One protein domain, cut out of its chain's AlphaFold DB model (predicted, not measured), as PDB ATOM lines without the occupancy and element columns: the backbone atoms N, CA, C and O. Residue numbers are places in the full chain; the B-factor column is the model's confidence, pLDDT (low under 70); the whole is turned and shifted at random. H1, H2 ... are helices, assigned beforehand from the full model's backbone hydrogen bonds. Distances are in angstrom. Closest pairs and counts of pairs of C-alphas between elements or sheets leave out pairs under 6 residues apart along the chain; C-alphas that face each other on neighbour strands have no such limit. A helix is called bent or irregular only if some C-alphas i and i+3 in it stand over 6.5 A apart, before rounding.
ATOM      1  N   ILE A  89      15.977  85.435 -39.473       93.50
ATOM      2  CA  ILE A  89      15.211  85.313 -38.232       93.50
ATOM      3  C   ILE A  89      14.148  84.211 -38.312       93.50
ATOM      4  O   ILE A  89      13.884  83.545 -37.314       93.50
ATOM      5  N   GLU A  90      13.588  83.962 -39.495       90.56
ATOM      6  CA  GLU A  90      12.581  82.922 -39.700       90.56
ATOM      7  C   GLU A  90      13.178  81.523 -39.554       90.56
ATOM      8  O   GLU A  90      12.618  80.686 -38.851       90.56
ATOM      9  N   ILE A  91      14.381  81.290 -40.082       93.38
ATOM     10  CA  ILE A  91      15.101  80.035 -39.827       93.38
ATOM     11  C   ILE A  91      15.557  79.926 -38.366       93.38
ATOM     12  O   ILE A  91      15.489  78.837 -37.794       93.38
ATOM     13  N   LEU A  92      15.960  81.031 -37.729       94.31
ATOM     14  CA  LEU A  92      16.422  81.033 -36.337       94.31
ATOM     15  C   LEU A  92      15.317  80.639 -35.346       94.31
ATOM     16  O   LEU A  92      15.551  79.843 -34.436       94.31
ATOM     17  N   ILE A  93      14.102  81.154 -35.530       96.00
ATOM     18  CA  ILE A  93      12.963  80.797 -34.675       96.00
ATOM     19  C   ILE A  93      12.568  79.333 -34.892       96.00
ATOM     20  O   ILE A  93      12.289  78.627 -33.924       96.00
ATOM     21  N   VAL A  94      12.598  78.846 -36.136       95.50
ATOM     22  CA  VAL A  94      12.238  77.458 -36.463       95.50
ATOM     23  C   VAL A  94      13.179  76.466 -35.787       95.50
ATOM     24  O   VAL A  94      12.713  75.563 -35.092       95.50
ATOM     25  N   ILE A  95      14.497  76.650 -35.918       96.50
ATOM     26  CA  ILE A  95      15.453  75.780 -35.220       96.50
ATOM     27  C   ILE A  95      15.325  75.929 -33.699       96.50
ATOM     28  O   ILE A  95      15.429  74.936 -32.987       96.50
ATOM     29  N   GLY A  96      15.015  77.131 -33.197       97.38
ATOM     30  CA  GLY A  96      14.760  77.369 -31.776       97.38
ATOM     31  C   GLY A  96      13.589  76.541 -31.239       97.38
ATOM     32  O   GLY A  96      13.721  75.879 -30.210       97.38
ATOM     33  N   ILE A  97      12.467  76.508 -31.963       97.19
ATOM     34  CA  ILE A  97      11.288  75.718 -31.579       97.19
ATOM     35  C   ILE A  97      11.570  74.214 -31.706       97.19
ATOM     36  O   ILE A  97      11.184  73.452 -30.819       97.19
ATOM     37  N   ILE A  98      12.279  73.771 -32.752       97.44
ATOM     38  CA  ILE A  98      12.659  72.357 -32.910       97.44
ATOM     39  C   ILE A  98      13.535  71.905 -31.739       97.44
ATOM     40  O   ILE A  98      13.275  70.848 -31.168       97.44
ATOM     41  N   LEU A  99      14.530  72.702 -31.338       97.94
ATOM     42  CA  LEU A  99      15.398  72.378 -30.203       97.94
ATOM     43  C   LEU A  99      14.627  72.357 -28.878       97.94
ATOM     44  O   LEU A  99      14.856  71.470 -28.056       97.94
ATOM     45  N   PHE A 100      13.675  73.272 -28.688       96.69
ATOM     46  CA  PHE A 100      12.806  73.276 -27.511       96.69
ATOM     47  C   PHE A 100      11.944  72.004 -27.429       96.69
ATOM     48  O   PHE A 100      11.921  71.330 -26.397       96.69
ATOM     49  N   LEU A 101      11.282  71.627 -28.528       97.25
ATOM     50  CA  LEU A 101      10.453  70.420 -28.585       97.25
ATOM     51  C   LEU A 101      11.288  69.137 -28.475       97.25
ATOM     52  O   LEU A 101      10.905  68.217 -27.751       97.25
ATOM     53  N   ALA A 102      12.442  69.081 -29.143       96.44
ATOM     54  CA  ALA A 102      13.360  67.949 -29.062       96.44
ATOM     55  C   ALA A 102      13.884  67.754 -27.631       96.44
ATOM     56  O   ALA A 102      13.921  66.623 -27.144       96.44
ATOM     57  N   GLY A 103      14.216  68.842 -26.926       95.62
ATOM     58  CA  GLY A 103      14.650  68.793 -25.530       95.62
ATOM     59  C   GLY A 103      13.592  68.194 -24.599       95.62
ATOM     60  O   GLY A 103      13.896  67.297 -23.812       95.62
ATOM     61  N   LEU A 104      12.332  68.623 -24.731       95.69
ATOM     62  CA  LEU A 104      11.221  68.077 -23.941       95.69
ATOM     63  C   LEU A 104      10.957  66.598 -24.251       95.69
ATOM     64  O   LEU A 104      10.726  65.802 -23.339       95.69
ATOM     65  N   LEU A 105      11.024  66.215 -25.527       94.31
ATOM     66  CA  LEU A 105      10.806  64.834 -25.947       94.31
ATOM     67  C   LEU A 105      11.858  63.888 -25.353       94.31
ATOM     68  O   LEU A 105      11.513  62.837 -24.807       94.31
ATOM     69  N   LEU A 106      13.136  64.273 -25.418       92.69
ATOM     70  CA  LEU A 106      14.227  63.482 -24.852       92.69
ATOM     71  C   LEU A 106      14.093  63.346 -23.332       92.69
ATOM     72  O   LEU A 106      14.266  62.240 -22.817       92.69
ATOM     73  N   ALA A 107      13.699  64.414 -22.631       90.25
ATOM     74  CA  ALA A 107      13.485  64.384 -21.184       90.25
ATOM     75  C   ALA A 107      12.418  63.358 -20.751       90.25
ATOM     76  O   ALA A 107      12.590  62.670 -19.745       90.25
ATOM     77  N   VAL A 108      11.334  63.204 -21.520       91.56
ATOM     78  CA  VAL A 108      10.255  62.247 -21.206       91.56
ATOM     79  C   VAL A 108      10.590  60.821 -21.660       91.56
ATOM     80  O   VAL A 108      10.150  59.853 -21.034       91.56
ATOM     81  N   SER A 109      11.385  60.670 -22.722       88.44
ATOM     82  CA  SER A 109      11.667  59.369 -23.344       88.44
ATOM     83  C   SER A 109      12.220  58.325 -22.362       88.44
ATOM     84  O   SER A 109      11.715  57.203 -22.316       88.44
ATOM     85  N   GLY A 110      13.185  58.692 -21.510       86.81
ATOM     86  CA  GLY A 110      13.791  57.771 -20.543       86.81
ATOM     87  C   GLY A 110      12.801  57.246 -19.498       86.81
ATOM     88  O   GLY A 110      12.830  56.069 -19.143       86.81
ATOM     89  N   PHE A 111      11.865  58.089 -19.056       86.38
ATOM     90  CA  PHE A 111      10.863  57.716 -18.056       86.38
ATOM     91  C   PHE A 111       9.836  56.712 -18.594       86.38
ATOM     92  O   PHE A 111       9.446  55.773 -17.896       86.38
ATOM     93  N   VAL A 112       9.407  56.884 -19.848       87.19
ATOM     94  CA  VAL A 112       8.467  55.959 -20.501       87.19
ATOM     95  C   VAL A 112       9.130  54.609 -20.766       87.19
ATOM     96  O   VAL A 112       8.492  53.576 -20.572       87.19
ATOM     97  N   GLN A 113      10.413  54.602 -21.137       87.12
ATOM     98  CA  GLN A 113      11.164  53.363 -21.351       87.12
ATOM     99  C   GLN A 113      11.239  52.519 -20.078       87.12
ATOM    100  O   GLN A 113      10.982  51.320 -20.125       87.12
ATOM    101  N   GLU A 114      11.530  53.130 -18.928       87.94
ATOM    102  CA  GLU A 114      11.630  52.388 -17.667       87.94
ATOM    103  C   GLU A 114      10.287  51.777 -17.243       87.94
ATOM    104  O   GLU A 114      10.209  50.604 -16.869       87.94
ATOM    105  N   LYS A 115       9.191  52.529 -17.407       88.69
ATOM    106  CA  LYS A 115       7.836  51.998 -17.205       88.69
ATOM    107  C   LYS A 115       7.500  50.871 -18.184       88.69
ATOM    108  O   LYS A 115       6.894  49.880 -17.781       88.69
ATOM    109  N   GLY A 116       7.917  51.000 -19.443       87.88
ATOM    110  CA  GLY A 116       7.744  49.973 -20.470       87.88
ATOM    111  C   GLY A 116       8.477  48.675 -20.128       87.88
ATOM    112  O   GLY A 116       7.884  47.602 -20.222       87.88
ATOM    113  N   LYS A 117       9.728  48.760 -19.653       88.25
ATOM    114  CA  LYS A 117      10.502  47.590 -19.200       88.25
ATOM    115  C   LYS A 117       9.806  46.859 -18.056       88.25
ATOM    116  O   LYS A 117       9.693  45.638 -18.101       88.25
ATOM    117  N   ARG A 118       9.312  47.596 -17.056       89.81
ATOM    118  CA  ARG A 118       8.605  47.001 -15.914       89.81
ATOM    119  C   ARG A 118       7.308  46.318 -16.338       89.81
ATOM    120  O   ARG A 118       7.098  45.162 -15.996       89.81
ATOM    121  N   SER A 119       6.484  47.001 -17.133       90.00
ATOM    122  CA  SER A 119       5.232  46.435 -17.652       90.00
ATOM    123  C   SER A 119       5.474  45.180 -18.496       90.00
ATOM    124  O   SER A 119       4.723  44.211 -18.402       90.00
ATOM    125  N   ARG A 120       6.560  45.157 -19.279       87.19
ATOM    126  CA  ARG A 120       6.986  43.972 -20.024       87.19
ATOM    127  C   ARG A 120       7.403  42.828 -19.102       87.19
ATOM    128  O   ARG A 120       6.946  41.712 -19.316       87.19
ATOM    129  N   ALA A 121       8.219  43.092 -18.083       89.19
ATOM    130  CA  ALA A 121       8.626  42.070 -17.119       89.19
ATOM    131  C   ALA A 121       7.418  41.476 -16.372       89.19
ATOM    132  O   ALA A 121       7.335  40.265 -16.196       89.19
ATOM    133  N   GLU A 122       6.444  42.307 -15.992       90.81
ATOM    134  CA  GLU A 122       5.190  41.857 -15.373       90.81
ATOM    135  C   GLU A 122       4.388  40.936 -16.308       90.81
ATOM    136  O   GLU A 122       3.909  39.884 -15.880       90.81
ATOM    137  N   ALA A 123       4.292  41.280 -17.597       89.44
ATOM    138  CA  ALA A 123       3.638  40.437 -18.597       89.44
ATOM    139  C   ALA A 123       4.385  39.111 -18.833       89.44
ATOM    140  O   ALA A 123       3.753  38.062 -18.960       89.44
ATOM    141  N   GLU A 124       5.721  39.141 -18.864       88.25
ATOM    142  CA  GLU A 124       6.564  37.947 -18.996       88.25
ATOM    143  C   GLU A 124       6.391  37.008 -17.789       88.25
ATOM    144  O   GLU A 124       6.195  35.806 -17.970       88.25
ATOM    145  N   ILE A 125       6.371  37.546 -16.562       90.81
ATOM    146  CA  ILE A 125       6.111  36.765 -15.344       90.81
ATOM    147  C   ILE A 125       4.717  36.135 -15.390       90.81
ATOM    148  O   ILE A 125       4.593  34.937 -15.150       90.81
ATOM    149  N   ALA A 126       3.683  36.898 -15.753       91.56
ATOM    150  CA  ALA A 126       2.319  36.378 -15.847       91.56
ATOM    151  C   ALA A 126       2.197  35.234 -16.872       91.56
ATOM    152  O   ALA A 126       1.536  34.228 -16.603       91.56
ATOM    153  N   ALA A 127       2.869  35.357 -18.021       89.94
ATOM    154  CA  ALA A 127       2.916  34.304 -19.031       89.94
ATOM    155  C   ALA A 127       3.621  33.041 -18.506       89.94
ATOM    156  O   ALA A 127       3.101  31.937 -18.666       89.94
ATOM    157  N   MET A 128       4.762  33.199 -17.823       90.44
ATOM    158  CA  MET A 128       5.470  32.083 -17.185       90.44
ATOM    159  C   MET A 128       4.617  31.399 -16.110       90.44
ATOM    160  O   MET A 128       4.566  30.173 -16.070       90.44
ATOM    161  N   SER A 129       3.907  32.160 -15.272       93.38
ATOM    162  CA  SER A 129       3.009  31.604 -14.252       93.38
ATOM    163  C   SER A 129       1.887  30.766 -14.870       93.38
ATOM    164  O   SER A 129       1.660  29.641 -14.436       93.38
ATOM    165  N   ALA A 130       1.225  31.263 -15.918       93.75
ATOM    166  CA  ALA A 130       0.172  30.512 -16.608       93.75
ATOM    167  C   ALA A 130       0.699  29.213 -17.249       93.75
ATOM    168  O   ALA A 130       0.055  28.160 -17.185       93.75
ATOM    169  N   ALA A 131       1.894  29.273 -17.834       92.62
ATOM    170  CA  ALA A 131       2.550  28.108 -18.411       92.62
ATOM    171  C   ALA A 131       2.924  27.069 -17.336       92.62
ATOM    172  O   ALA A 131       2.735  25.873 -17.547       92.62
ATOM    173  N   LEU A 132       3.383  27.513 -16.161       94.69
ATOM    174  CA  LEU A 132       3.686  26.643 -15.020       94.69
ATOM    175  C   LEU A 132       2.444  25.942 -14.460       94.69
ATOM    176  O   LEU A 132       2.521  24.760 -14.127       94.69
ATOM    177  N   GLU A 133       1.304  26.630 -14.384       95.94
ATOM    178  CA  GLU A 133       0.041  25.993 -13.988       95.94
ATOM    179  C   GLU A 133      -0.371  24.900 -14.978       95.94
ATOM    180  O   GLU A 133      -0.771  23.811 -14.571       95.94
ATOM    181  N   THR A 134      -0.200  25.154 -16.277       94.88
ATOM    182  CA  THR A 134      -0.483  24.160 -17.322       94.88
ATOM    183  C   THR A 134       0.476  22.971 -17.228       94.88
ATOM    184  O   THR A 134       0.044  21.822 -17.266       94.88
ATOM    185  N   TYR A 135       1.772  23.228 -17.026       94.56
ATOM    186  CA  TYR A 135       2.769  22.178 -16.814       94.56
ATOM    187  C   TYR A 135       2.410  21.301 -15.610       94.56
ATOM    188  O   TYR A 135       2.476  20.075 -15.690       94.56
ATOM    189  N   LYS A 136       2.018  21.912 -14.489       95.19
ATOM    190  CA  LYS A 136       1.624  21.186 -13.280       95.19
ATOM    191  C   LYS A 136       0.330  20.402 -13.478       95.19
ATOM    192  O   LYS A 136       0.219  19.311 -12.927       95.19
ATOM    193  N   ALA A 137      -0.627  20.923 -14.242       95.75
ATOM    194  CA  ALA A 137      -1.854  20.198 -14.559       95.75
ATOM    195  C   ALA A 137      -1.559  18.867 -15.274       95.75
ATOM    196  O   ALA A 137      -2.214  17.869 -14.988       95.75
ATOM    197  N   ASP A 138      -0.534  18.840 -16.130       94.38
ATOM    198  CA  ASP A 138      -0.145  17.640 -16.873       94.38
ATOM    199  C   ASP A 138       0.824  16.722 -16.111       94.38
ATOM    200  O   ASP A 138       0.724  15.502 -16.213       94.38
ATOM    201  N   ASN A 139       1.764  17.286 -15.345       92.62
ATOM    202  CA  ASN A 139       2.846  16.528 -14.697       92.62
ATOM    203  C   ASN A 139       2.642  16.317 -13.185       92.62
ATOM    204  O   ASN A 139       3.453  15.661 -12.535       92.62
ATOM    205  N   GLY A 140       1.601  16.906 -12.594       94.50
ATOM    206  CA  GLY A 140       1.272  16.824 -11.166       94.50
ATOM    207  C   GLY A 140       2.166  17.654 -10.235       94.50
ATOM    208  O   GLY A 140       1.796  17.898  -9.086       94.50
ATOM    209  N   ILE A 141       3.317  18.129 -10.712       94.19
ATOM    210  CA  ILE A 141       4.296  18.901  -9.939       94.19
ATOM    211  C   ILE A 141       4.903  20.015 -10.797       94.19
ATOM    212  O   ILE A 141       4.961  19.908 -12.021       94.19
ATOM    213  N   TYR A 142       5.350  21.100 -10.161       94.19
ATOM    214  CA  TYR A 142       6.149  22.125 -10.837       94.19
ATOM    215  C   TYR A 142       7.533  21.572 -11.225       94.19
ATOM    216  O   TYR A 142       8.024  20.652 -10.568       94.19
ATOM    217  N   PRO A 143       8.183  22.118 -12.268       91.31
ATOM    218  CA  PRO A 143       9.500  21.660 -12.692       91.31
ATOM    219  C   PRO A 143      10.525  21.896 -11.579       91.31
ATOM    220  O   PRO A 143      10.792  23.032 -11.192       91.31
ATOM    221  N   GLN A 144      11.095  20.806 -11.069       92.31
ATOM    222  CA  GLN A 144      12.117  20.812 -10.026       92.31
ATOM    223  C   GLN A 144      13.166  19.735 -10.324       92.31
ATOM    224  O   GLN A 144      12.840  18.624 -10.734       92.31
ATOM    225  N   ASN A 145      14.430  20.065 -10.092       91.00
ATOM    226  CA  ASN A 145      15.567  19.150 -10.109       91.00
ATOM    227  C   ASN A 145      16.524  19.451  -8.938       91.00
ATOM    228  O   ASN A 145      16.340  20.423  -8.200       91.00
ATOM    229  N   ALA A 146      17.581  18.648  -8.793       89.31
ATOM    230  CA  ALA A 146      18.589  18.844  -7.748       89.31
ATOM    231  C   ALA A 146      19.189  20.266  -7.742       89.31
ATOM    232  O   ALA A 146      19.413  20.822  -6.672       89.31
ATOM    233  N   ASP A 147      19.381  20.881  -8.915       86.31
ATOM    234  CA  ASP A 147      19.941  22.233  -9.034       86.31
ATOM    235  C   ASP A 147      18.984  23.318  -8.534       86.31
ATOM    236  O   ASP A 147      19.432  24.272  -7.913       86.31
ATOM    237  N   THR A 148      17.678  23.176  -8.783       87.31
ATOM    238  CA  THR A 148      16.651  24.110  -8.287       87.31
ATOM    239  C   THR A 148      16.396  23.958  -6.789       87.31
ATOM    240  O   THR A 148      16.087  24.939  -6.122       87.31
ATOM    241  N   ILE A 149      16.525  22.739  -6.255       90.44
ATOM    242  CA  ILE A 149      16.272  22.432  -4.840       90.44
ATOM    243  C   ILE A 149      17.450  22.883  -3.969       90.44
ATOM    244  O   ILE A 149      17.253  23.281  -2.826       90.44
ATOM    245  N   ALA A 150      18.672  22.848  -4.506       87.56
ATOM    246  CA  ALA A 150      19.894  23.232  -3.801       87.56
ATOM    247  C   ALA A 150      20.200  24.747  -3.831       87.56
ATOM    248  O   ALA A 150      21.315  25.138  -3.479       87.56
ATOM    249  N   LEU A 151      19.259  25.587  -4.283       87.81
ATOM    250  CA  LEU A 151      19.422  27.044  -4.312       87.81
ATOM    251  C   LEU A 151      19.239  27.648  -2.920       87.81
ATOM    252  O   LEU A 151      18.194  27.469  -2.296       87.81
ATOM    253  N   ASP A 152      20.213  28.446  -2.492       88.38
ATOM    254  CA  ASP A 152      20.113  29.275  -1.296       88.38
ATOM    255  C   ASP A 152      20.172  30.774  -1.671       88.38
ATOM    256  O   ASP A 152      21.215  31.256  -2.125       88.38
ATOM    257  N   PRO A 153      19.093  31.556  -1.466       84.25
ATOM    258  CA  PRO A 153      19.079  32.992  -1.753       84.25
ATOM    259  C   PRO A 153      20.065  33.815  -0.922       84.25
ATOM    260  O   PRO A 153      20.416  34.919  -1.331       84.25
ATOM    261  N   THR A 154      20.521  33.299   0.218       86.06
ATOM    262  CA  THR A 154      21.446  33.995   1.116       86.06
ATOM    263  C   THR A 154      22.911  33.671   0.836       86.06
ATOM    264  O   THR A 154      23.762  34.537   1.033       86.06
ATOM    265  N   ALA A 155      23.208  32.465   0.342       85.38
ATOM    266  CA  ALA A 155      24.575  32.003   0.093       85.38
ATOM    267  C   ALA A 155      24.981  32.031  -1.390       85.38
ATOM    268  O   ALA A 155      26.158  32.211  -1.695       85.38
ATOM    269  N   ASP A 156      24.029  31.879  -2.313       84.38
ATOM    270  CA  ASP A 156      24.313  31.721  -3.747       84.38
ATOM    271  C   ASP A 156      24.135  33.010  -4.554       84.38
ATOM    272  O   ASP A 156      24.226  32.996  -5.786       84.38
ATOM    273  N   ASN A 168      26.416  30.269 -13.165       83.25
ATOM    274  CA  ASN A 168      26.083  30.292 -11.741       83.25
ATOM    275  C   ASN A 168      24.864  29.387 -11.461       83.25
ATOM    276  O   ASN A 168      24.159  28.967 -12.388       83.25
ATOM    277  N   LYS A 169      24.589  29.088 -10.188       86.31
ATOM    278  CA  LYS A 169      23.483  28.195  -9.803       86.31
ATOM    279  C   LYS A 169      22.124  28.670 -10.342       86.31
ATOM    280  O   LYS A 169      21.371  27.868 -10.891       86.31
ATOM    281  N   TYR A 170      21.854  29.977 -10.308       86.19
ATOM    282  CA  TYR A 170      20.626  30.567 -10.861       86.19
ATOM    283  C   TYR A 170      20.501  30.427 -12.384       86.19
ATOM    284  O   TYR A 170      19.418  30.160 -12.905       86.19
ATOM    285  N   SER A 171      21.600  30.571 -13.123       83.06
ATOM    286  CA  SER A 171      21.622  30.388 -14.577       83.06
ATOM    287  C   SER A 171      21.345  28.934 -14.960       83.06
ATOM    288  O   SER A 171      20.615  28.688 -15.917       83.06
ATOM    289  N   LYS A 172      21.831  27.971 -14.165       85.06
ATOM    290  CA  LYS A 172      21.556  26.541 -14.351       85.06
ATOM    291  C   LYS A 172      20.100  26.194 -14.026       85.06
ATOM    292  O   LYS A 172      19.436  25.529 -14.814       85.06
ATOM    293  N   ALA A 173      19.578  26.702 -12.912       87.81
ATOM    294  CA  ALA A 173      18.182  26.507 -12.525       87.81
ATOM    295  C   ALA A 173      17.199  27.131 -13.533       87.81
ATOM    296  O   ALA A 173      16.213  26.505 -13.918       87.81
ATOM    297  N   SER A 174      17.486  28.344 -14.012       86.12
ATOM    298  CA  SER A 174      16.669  28.992 -15.046       86.12
ATOM    299  C   SER A 174      16.777  28.305 -16.410       86.12
ATOM    300  O   SER A 174      15.801  28.307 -17.158       86.12
ATOM    301  N   LEU A 175      17.917  27.682 -16.736       85.81
ATOM    302  CA  LEU A 175      18.054  26.833 -17.921       85.81
ATOM    303  C   LEU A 175      17.173  25.583 -17.812       85.81
ATOM    304  O   LEU A 175      16.444  25.288 -18.749       85.81
ATOM    305  N   TYR A 176      17.169  24.910 -16.662       88.69
ATOM    306  CA  TYR A 176      16.295  23.757 -16.441       88.69
ATOM    307  C   TYR A 176      14.806  24.126 -16.557       88.69
ATOM    308  O   TYR A 176      14.034  23.443 -17.227       88.69
ATOM    309  N   LEU A 177      14.395  25.246 -15.954       89.06
ATOM    310  CA  LEU A 177      13.028  25.750 -16.102       89.06
ATOM    311  C   LEU A 177      12.677  26.001 -17.577       89.06
ATOM    312  O   LEU A 177      11.592  25.633 -18.025       89.06
ATOM    313  N   TYR A 178      13.597  26.615 -18.324       86.31
ATOM    314  CA  TYR A 178      13.429  26.854 -19.753       86.31
ATOM    315  C   TYR A 178      13.232  25.539 -20.519       86.31
ATOM    316  O   TYR A 178      12.295  25.420 -21.300       86.31
ATOM    317  N   GLU A 179      14.069  24.537 -20.266       87.06
ATOM    318  CA  GLU A 179      13.976  23.222 -20.905       87.06
ATOM    319  C   GLU A 179      12.593  22.590 -20.734       87.06
ATOM    320  O   GLU A 179      11.956  22.201 -21.716       87.06
ATOM    321  N   GLN A 180      12.072  22.598 -19.508       90.19
ATOM    322  CA  GLN A 180      10.786  21.977 -19.193       90.19
ATOM    323  C   GLN A 180       9.585  22.760 -19.728       90.19
ATOM    324  O   GLN A 180       8.593  22.163 -20.146       90.19
ATOM    325  N   LEU A 181       9.659  24.091 -19.728       88.94
ATOM    326  CA  LEU A 181       8.542  24.933 -20.148       88.94
ATOM    327  C   LEU A 181       8.463  25.078 -21.669       88.94
ATOM    328  O   LEU A 181       7.370  25.120 -22.229       88.94
ATOM    329  N   PHE A 182       9.611  25.131 -22.344       83.69
ATOM    330  CA  PHE A 182       9.676  25.230 -23.800       83.69
ATOM    331  C   PHE A 182       9.718  23.871 -24.488       83.69
ATOM    332  O   PHE A 182       9.471  23.810 -25.690       83.69
ATOM    333  N   GLY A 183       9.968  22.790 -23.747       82.25
ATOM    334  CA  GLY A 183      10.063  21.444 -24.298       82.25
ATOM    335  C   GLY A 183      11.359  21.234 -25.081       82.25
ATOM    336  O   GLY A 183      11.342  20.589 -26.128       82.25
ATOM    337  N   VAL A 184      12.474  21.797 -24.612       80.81
ATOM    338  CA  VAL A 184      13.807  21.586 -25.198       80.81
ATOM    339  C   VAL A 184      14.688  20.807 -24.226       80.81
ATOM    340  O   VAL A 184      14.534  20.942 -23.023       80.81
ATOM    341  N   THR A 185      15.614  19.989 -24.724       71.12
ATOM    342  CA  THR A 185      16.396  19.051 -23.886       71.12
ATOM    343  C   THR A 185      17.908  19.165 -24.105       71.12
ATOM    344  O   THR A 185      18.646  18.213 -23.866       71.12
ATOM    345  N   SER A 186      18.384  20.290 -24.644       63.62
ATOM    346  CA  SER A 186      19.722  20.382 -25.248       63.62
ATOM    347  C   SER A 186      20.729  21.228 -24.465       63.62
ATOM    348  O   SER A 186      21.728  21.646 -25.052       63.62
ATOM    349  N   GLY A 187      20.480  21.567 -23.196       66.12
ATOM    350  CA  GLY A 187      21.360  22.450 -22.416       66.12
ATOM    351  C   GLY A 187      21.511  23.852 -23.019       66.12
ATOM    352  O   GLY A 187      22.374  24.629 -22.617       66.12
ATOM    353  N   THR A 188      20.704  24.170 -24.032       65.44
ATOM    354  CA  THR A 188      20.805  25.354 -24.878       65.44
ATOM    355  C   THR A 188      19.406  25.878 -25.158       65.44
ATOM    356  O   THR A 188      18.441  25.122 -25.292       65.44
ATOM    357  N   ARG A 189      19.280  27.205 -25.227       70.19
ATOM    358  CA  ARG A 189      17.998  27.860 -25.484       70.19
ATOM    359  C   ARG A 189      17.665  27.768 -26.979       70.19
ATOM    360  O   ARG A 189      18.157  28.580 -27.761       70.19
ATOM    361  N   SER A 190      16.898  26.745 -27.363       68.88
ATOM    362  CA  SER A 190      16.411  26.509 -28.731       68.88
ATOM    363  C   SER A 190      14.966  26.986 -28.896       68.88
ATOM    364  O   SER A 190      14.136  26.787 -28.016       68.88
ATOM    365  N   GLU A 191      14.646  27.590 -30.043       64.12
ATOM    366  CA  GLU A 191      13.286  28.059 -30.366       64.12
ATOM    367  C   GLU A 191      12.382  26.951 -30.921       64.12
ATOM    368  O   GLU A 191      11.176  27.143 -31.052       64.12
ATOM    369  N   THR A 192      12.960  25.794 -31.255       70.75
ATOM    370  CA  THR A 192      12.202  24.644 -31.750       70.75
ATOM    371  C   THR A 192      11.975  23.656 -30.610       70.75
ATOM    372  O   THR A 192      12.944  23.086 -30.100       70.75
ATOM    373  N   PRO A 193      10.718  23.460 -30.177       71.81
ATOM    374  CA  PRO A 193      10.411  22.487 -29.146       71.81
ATOM    375  C   PRO A 193      10.695  21.078 -29.679       71.81
ATOM    376  O   PRO A 193      10.215  20.697 -30.745       71.81
ATOM    377  N   SER A 194      11.476  20.301 -28.930       77.44
ATOM    378  CA  SER A 194      11.672  18.865 -29.173       77.44
ATOM    379  C   SER A 194      10.580  18.017 -28.504       77.44
ATOM    380  O   SER A 194      10.478  16.823 -28.779       77.44
ATOM    381  N   SER A 195       9.792  18.635 -27.619       80.56
ATOM    382  CA  SER A 195       8.762  18.039 -26.764       80.56
ATOM    383  C   SER A 195       7.578  19.002 -26.584       80.56
ATOM    384  O   SER A 195       7.534  20.072 -27.186       80.56
ATOM    385  N   LYS A 196       6.584  18.645 -25.756       86.12
ATOM    386  CA  LYS A 196       5.434  19.519 -25.468       86.12
ATOM    387  C   LYS A 196       5.900  20.871 -24.913       86.12
ATOM    388  O   LYS A 196       6.631  20.919 -23.931       86.12
ATOM    389  N   SER A 197       5.446  21.949 -25.551       89.19
ATOM    390  CA  SER A 197       5.761  23.325 -25.174       89.19
ATOM    391  C   SER A 197       4.578  23.955 -24.442       89.19
ATOM    392  O   SER A 197       3.436  23.844 -24.888       89.19
ATOM    393  N   TYR A 198       4.856  24.605 -23.318       88.94
ATOM    394  CA  TYR A 198       3.877  25.247 -22.437       88.94
ATOM    395  C   TYR A 198       3.952  26.775 -22.491       88.94
ATOM    396  O   TYR A 198       3.030  27.451 -22.037       88.94
ATOM    397  N   LEU A 199       5.031  27.329 -23.052       86.25
ATOM    398  CA  LEU A 199       5.248  28.764 -23.197       86.25
ATOM    399  C   LEU A 199       5.742  29.080 -24.614       86.25
ATOM    400  O   LEU A 199       6.562  28.364 -25.177       86.25
ATOM    401  N   THR A 200       5.258  30.181 -25.188       79.88
ATOM    402  CA  THR A 200       5.721  30.708 -26.480       79.88
ATOM    403  C   THR A 200       6.248  32.123 -26.279       79.88
ATOM    404  O   THR A 200       5.577  32.949 -25.657       79.88
ATOM    405  N   PHE A 201       7.441  32.415 -26.803       70.00
ATOM    406  CA  PHE A 201       7.984  33.770 -26.768       70.00
ATOM    407  C   PHE A 201       7.318  34.627 -27.836       70.00
ATOM    408  O   PHE A 201       7.350  34.308 -29.024       70.00
ATOM    409  N   GLN A 202       6.733  35.741 -27.411       70.25
ATOM    410  CA  GLN A 202       6.275  36.765 -28.339       70.25
ATOM    411  C   GLN A 202       7.472  37.538 -28.904       70.25
ATOM    412  O   GLN A 202       8.492  37.648 -28.219       70.25
ATOM    413  N   PRO A 203       7.347  38.162 -30.091       61.38
ATOM    414  CA  PRO A 203       8.468  38.872 -30.691       61.38
ATOM    415  C   PRO A 203       9.017  40.071 -29.919       61.38
ATOM    416  O   PRO A 203      10.072  40.614 -30.223       61.38
ATOM    417  N   SER A 204       8.289  40.498 -28.901       67.31
ATOM    418  CA  SER A 204       8.670  41.564 -27.991       67.31
ATOM    419  C   SER A 204       9.135  41.046 -26.630       67.31
ATOM    420  O   SER A 204       9.294  41.867 -25.736       67.31
ATOM    421  N   MET A 205       9.310  39.734 -26.433       69.81
ATOM    422  CA  MET A 205       9.848  39.138 -25.202       69.81
ATOM    423  C   MET A 205      11.365  38.985 -25.284       69.81
ATOM    424  O   MET A 205      11.969  39.150 -26.343       69.81
ATOM    425  N   LEU A 206      12.019  38.824 -24.130       60.12
ATOM    426  CA  LEU A 206      13.478  38.724 -24.057       60.12
ATOM    427  C   LEU A 206      13.916  37.425 -24.740       60.12
ATOM    428  O   LEU A 206      13.903  36.351 -24.146       60.12
ATOM    429  N   TYR A 207      14.250  37.529 -26.023       59.91
ATOM    430  CA  TYR A 207      14.731  36.398 -26.792       59.91
ATOM    431  C   TYR A 207      16.017  35.843 -26.176       59.91
ATOM    432  O   TYR A 207      16.847  36.612 -25.670       59.91
ATOM    433  N   PRO A 208      16.229  34.518 -26.230       56.22
ATOM    434  CA  PRO A 208      17.537  33.965 -25.925       56.22
ATOM    435  C   PRO A 208      18.593  34.654 -26.800       56.22
ATOM    436  O   PRO A 208      18.407  34.806 -28.008       56.22
ATOM    437  N   TRP A 209      19.703  35.102 -26.192       51.81
ATOM    438  CA  TRP A 209      20.712  35.931 -26.875       51.81
ATOM    439  C   TRP A 209      21.239  35.284 -28.159       51.81
ATOM    440  O   TRP A 209      21.712  35.990 -29.049       51.81
ATOM    441  N   SER A 210      21.152  33.954 -28.275       50.84
ATOM    442  CA  SER A 210      21.731  33.124 -29.337       50.84
ATOM    443  C   SER A 210      21.303  33.477 -30.769       50.84
ATOM    444  O   SER A 210      21.962  33.012 -31.694       50.84
ATOM    445  N   ARG A 211      20.284  34.324 -30.995       51.84
ATOM    446  CA  ARG A 211      19.927  34.829 -32.342       51.84
ATOM    447  C   ARG A 211      20.371  36.257 -32.657       51.84
ATOM    448  O   ARG A 211      20.344  36.627 -33.827       51.84
ATOM    449  N   ALA A 212      20.871  37.037 -31.694       49.53
ATOM    450  CA  ALA A 212      21.393  38.382 -31.982       49.53
ATOM    451  C   ALA A 212      22.652  38.373 -32.884       49.53
ATOM    452  O   ALA A 212      23.118  39.428 -33.304       49.53
TER     453      ALA A 212
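Overview. This is residues 89 to 156 and 168 to 212 of the 216 residues of the protein "T2SSG domain-containing protein" of Verrucomicrobia bacterium (UniProt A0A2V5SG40). One long bent helix, H1, sticks out as an arm with residues 89 to 119; at its other end H2, H3 and the unnamed residues 183 to 212 form a small head. The printed part has 113 residues with three named helices, H1, H2, H3 in order, and no named strand: all helix. It is extended, radius of gyration of the C-alphas 21.9 A, spanning 74 by 35 by 25 A, the arm making the length.

Along the chain. Find C-alpha 89 at (15.211, 85.313, -38.232), where H1, residues 89 to 139, begins. By its hydrogen bonds it was assigned as one helix, but it is bent: C-alphas 107 and 110 are 6.7 A apart. Arm H1a, residues 89 to 107, is 27.0 A long; H1b, residues 110 to 139, 43.1 A. Next come H2, residues 146 to 149, 5.2 A, and H3, residues 169 to 182, 19.9 A, ending at (9.676, 25.230, -23.800).

Arrangement. H1a and H1b stand at a shallow tilt of 34.9 degrees, only just short of steep. H1b, with residues 131 to 135, only just touches H3 at residue 181, with 3 pairs of C-alphas within 8 A; the closest C-alphas, Ala 131 and Leu 181, are 7.0 A apart. H2 touches H3, closest C-alphas Thr 148 and Ala 173, 5.1 A. H1a is apart from H2 and H3. In H1a, H1b and H3 every O i to N i+4 pair is within hydrogen-bond range; H2 is too short for one.

Size, cuts and confidence. The farthest C-alphas, Ile 89 and Gly 140, are 75.0 A apart. Residues 157 to 167 are not printed; C-alphas 156 and 168 are 8.3 A apart across the cut. The link H1 to H2 is short. Confidence is under 70 at residues 186 to 188, 190 to 191 and 203 to 212.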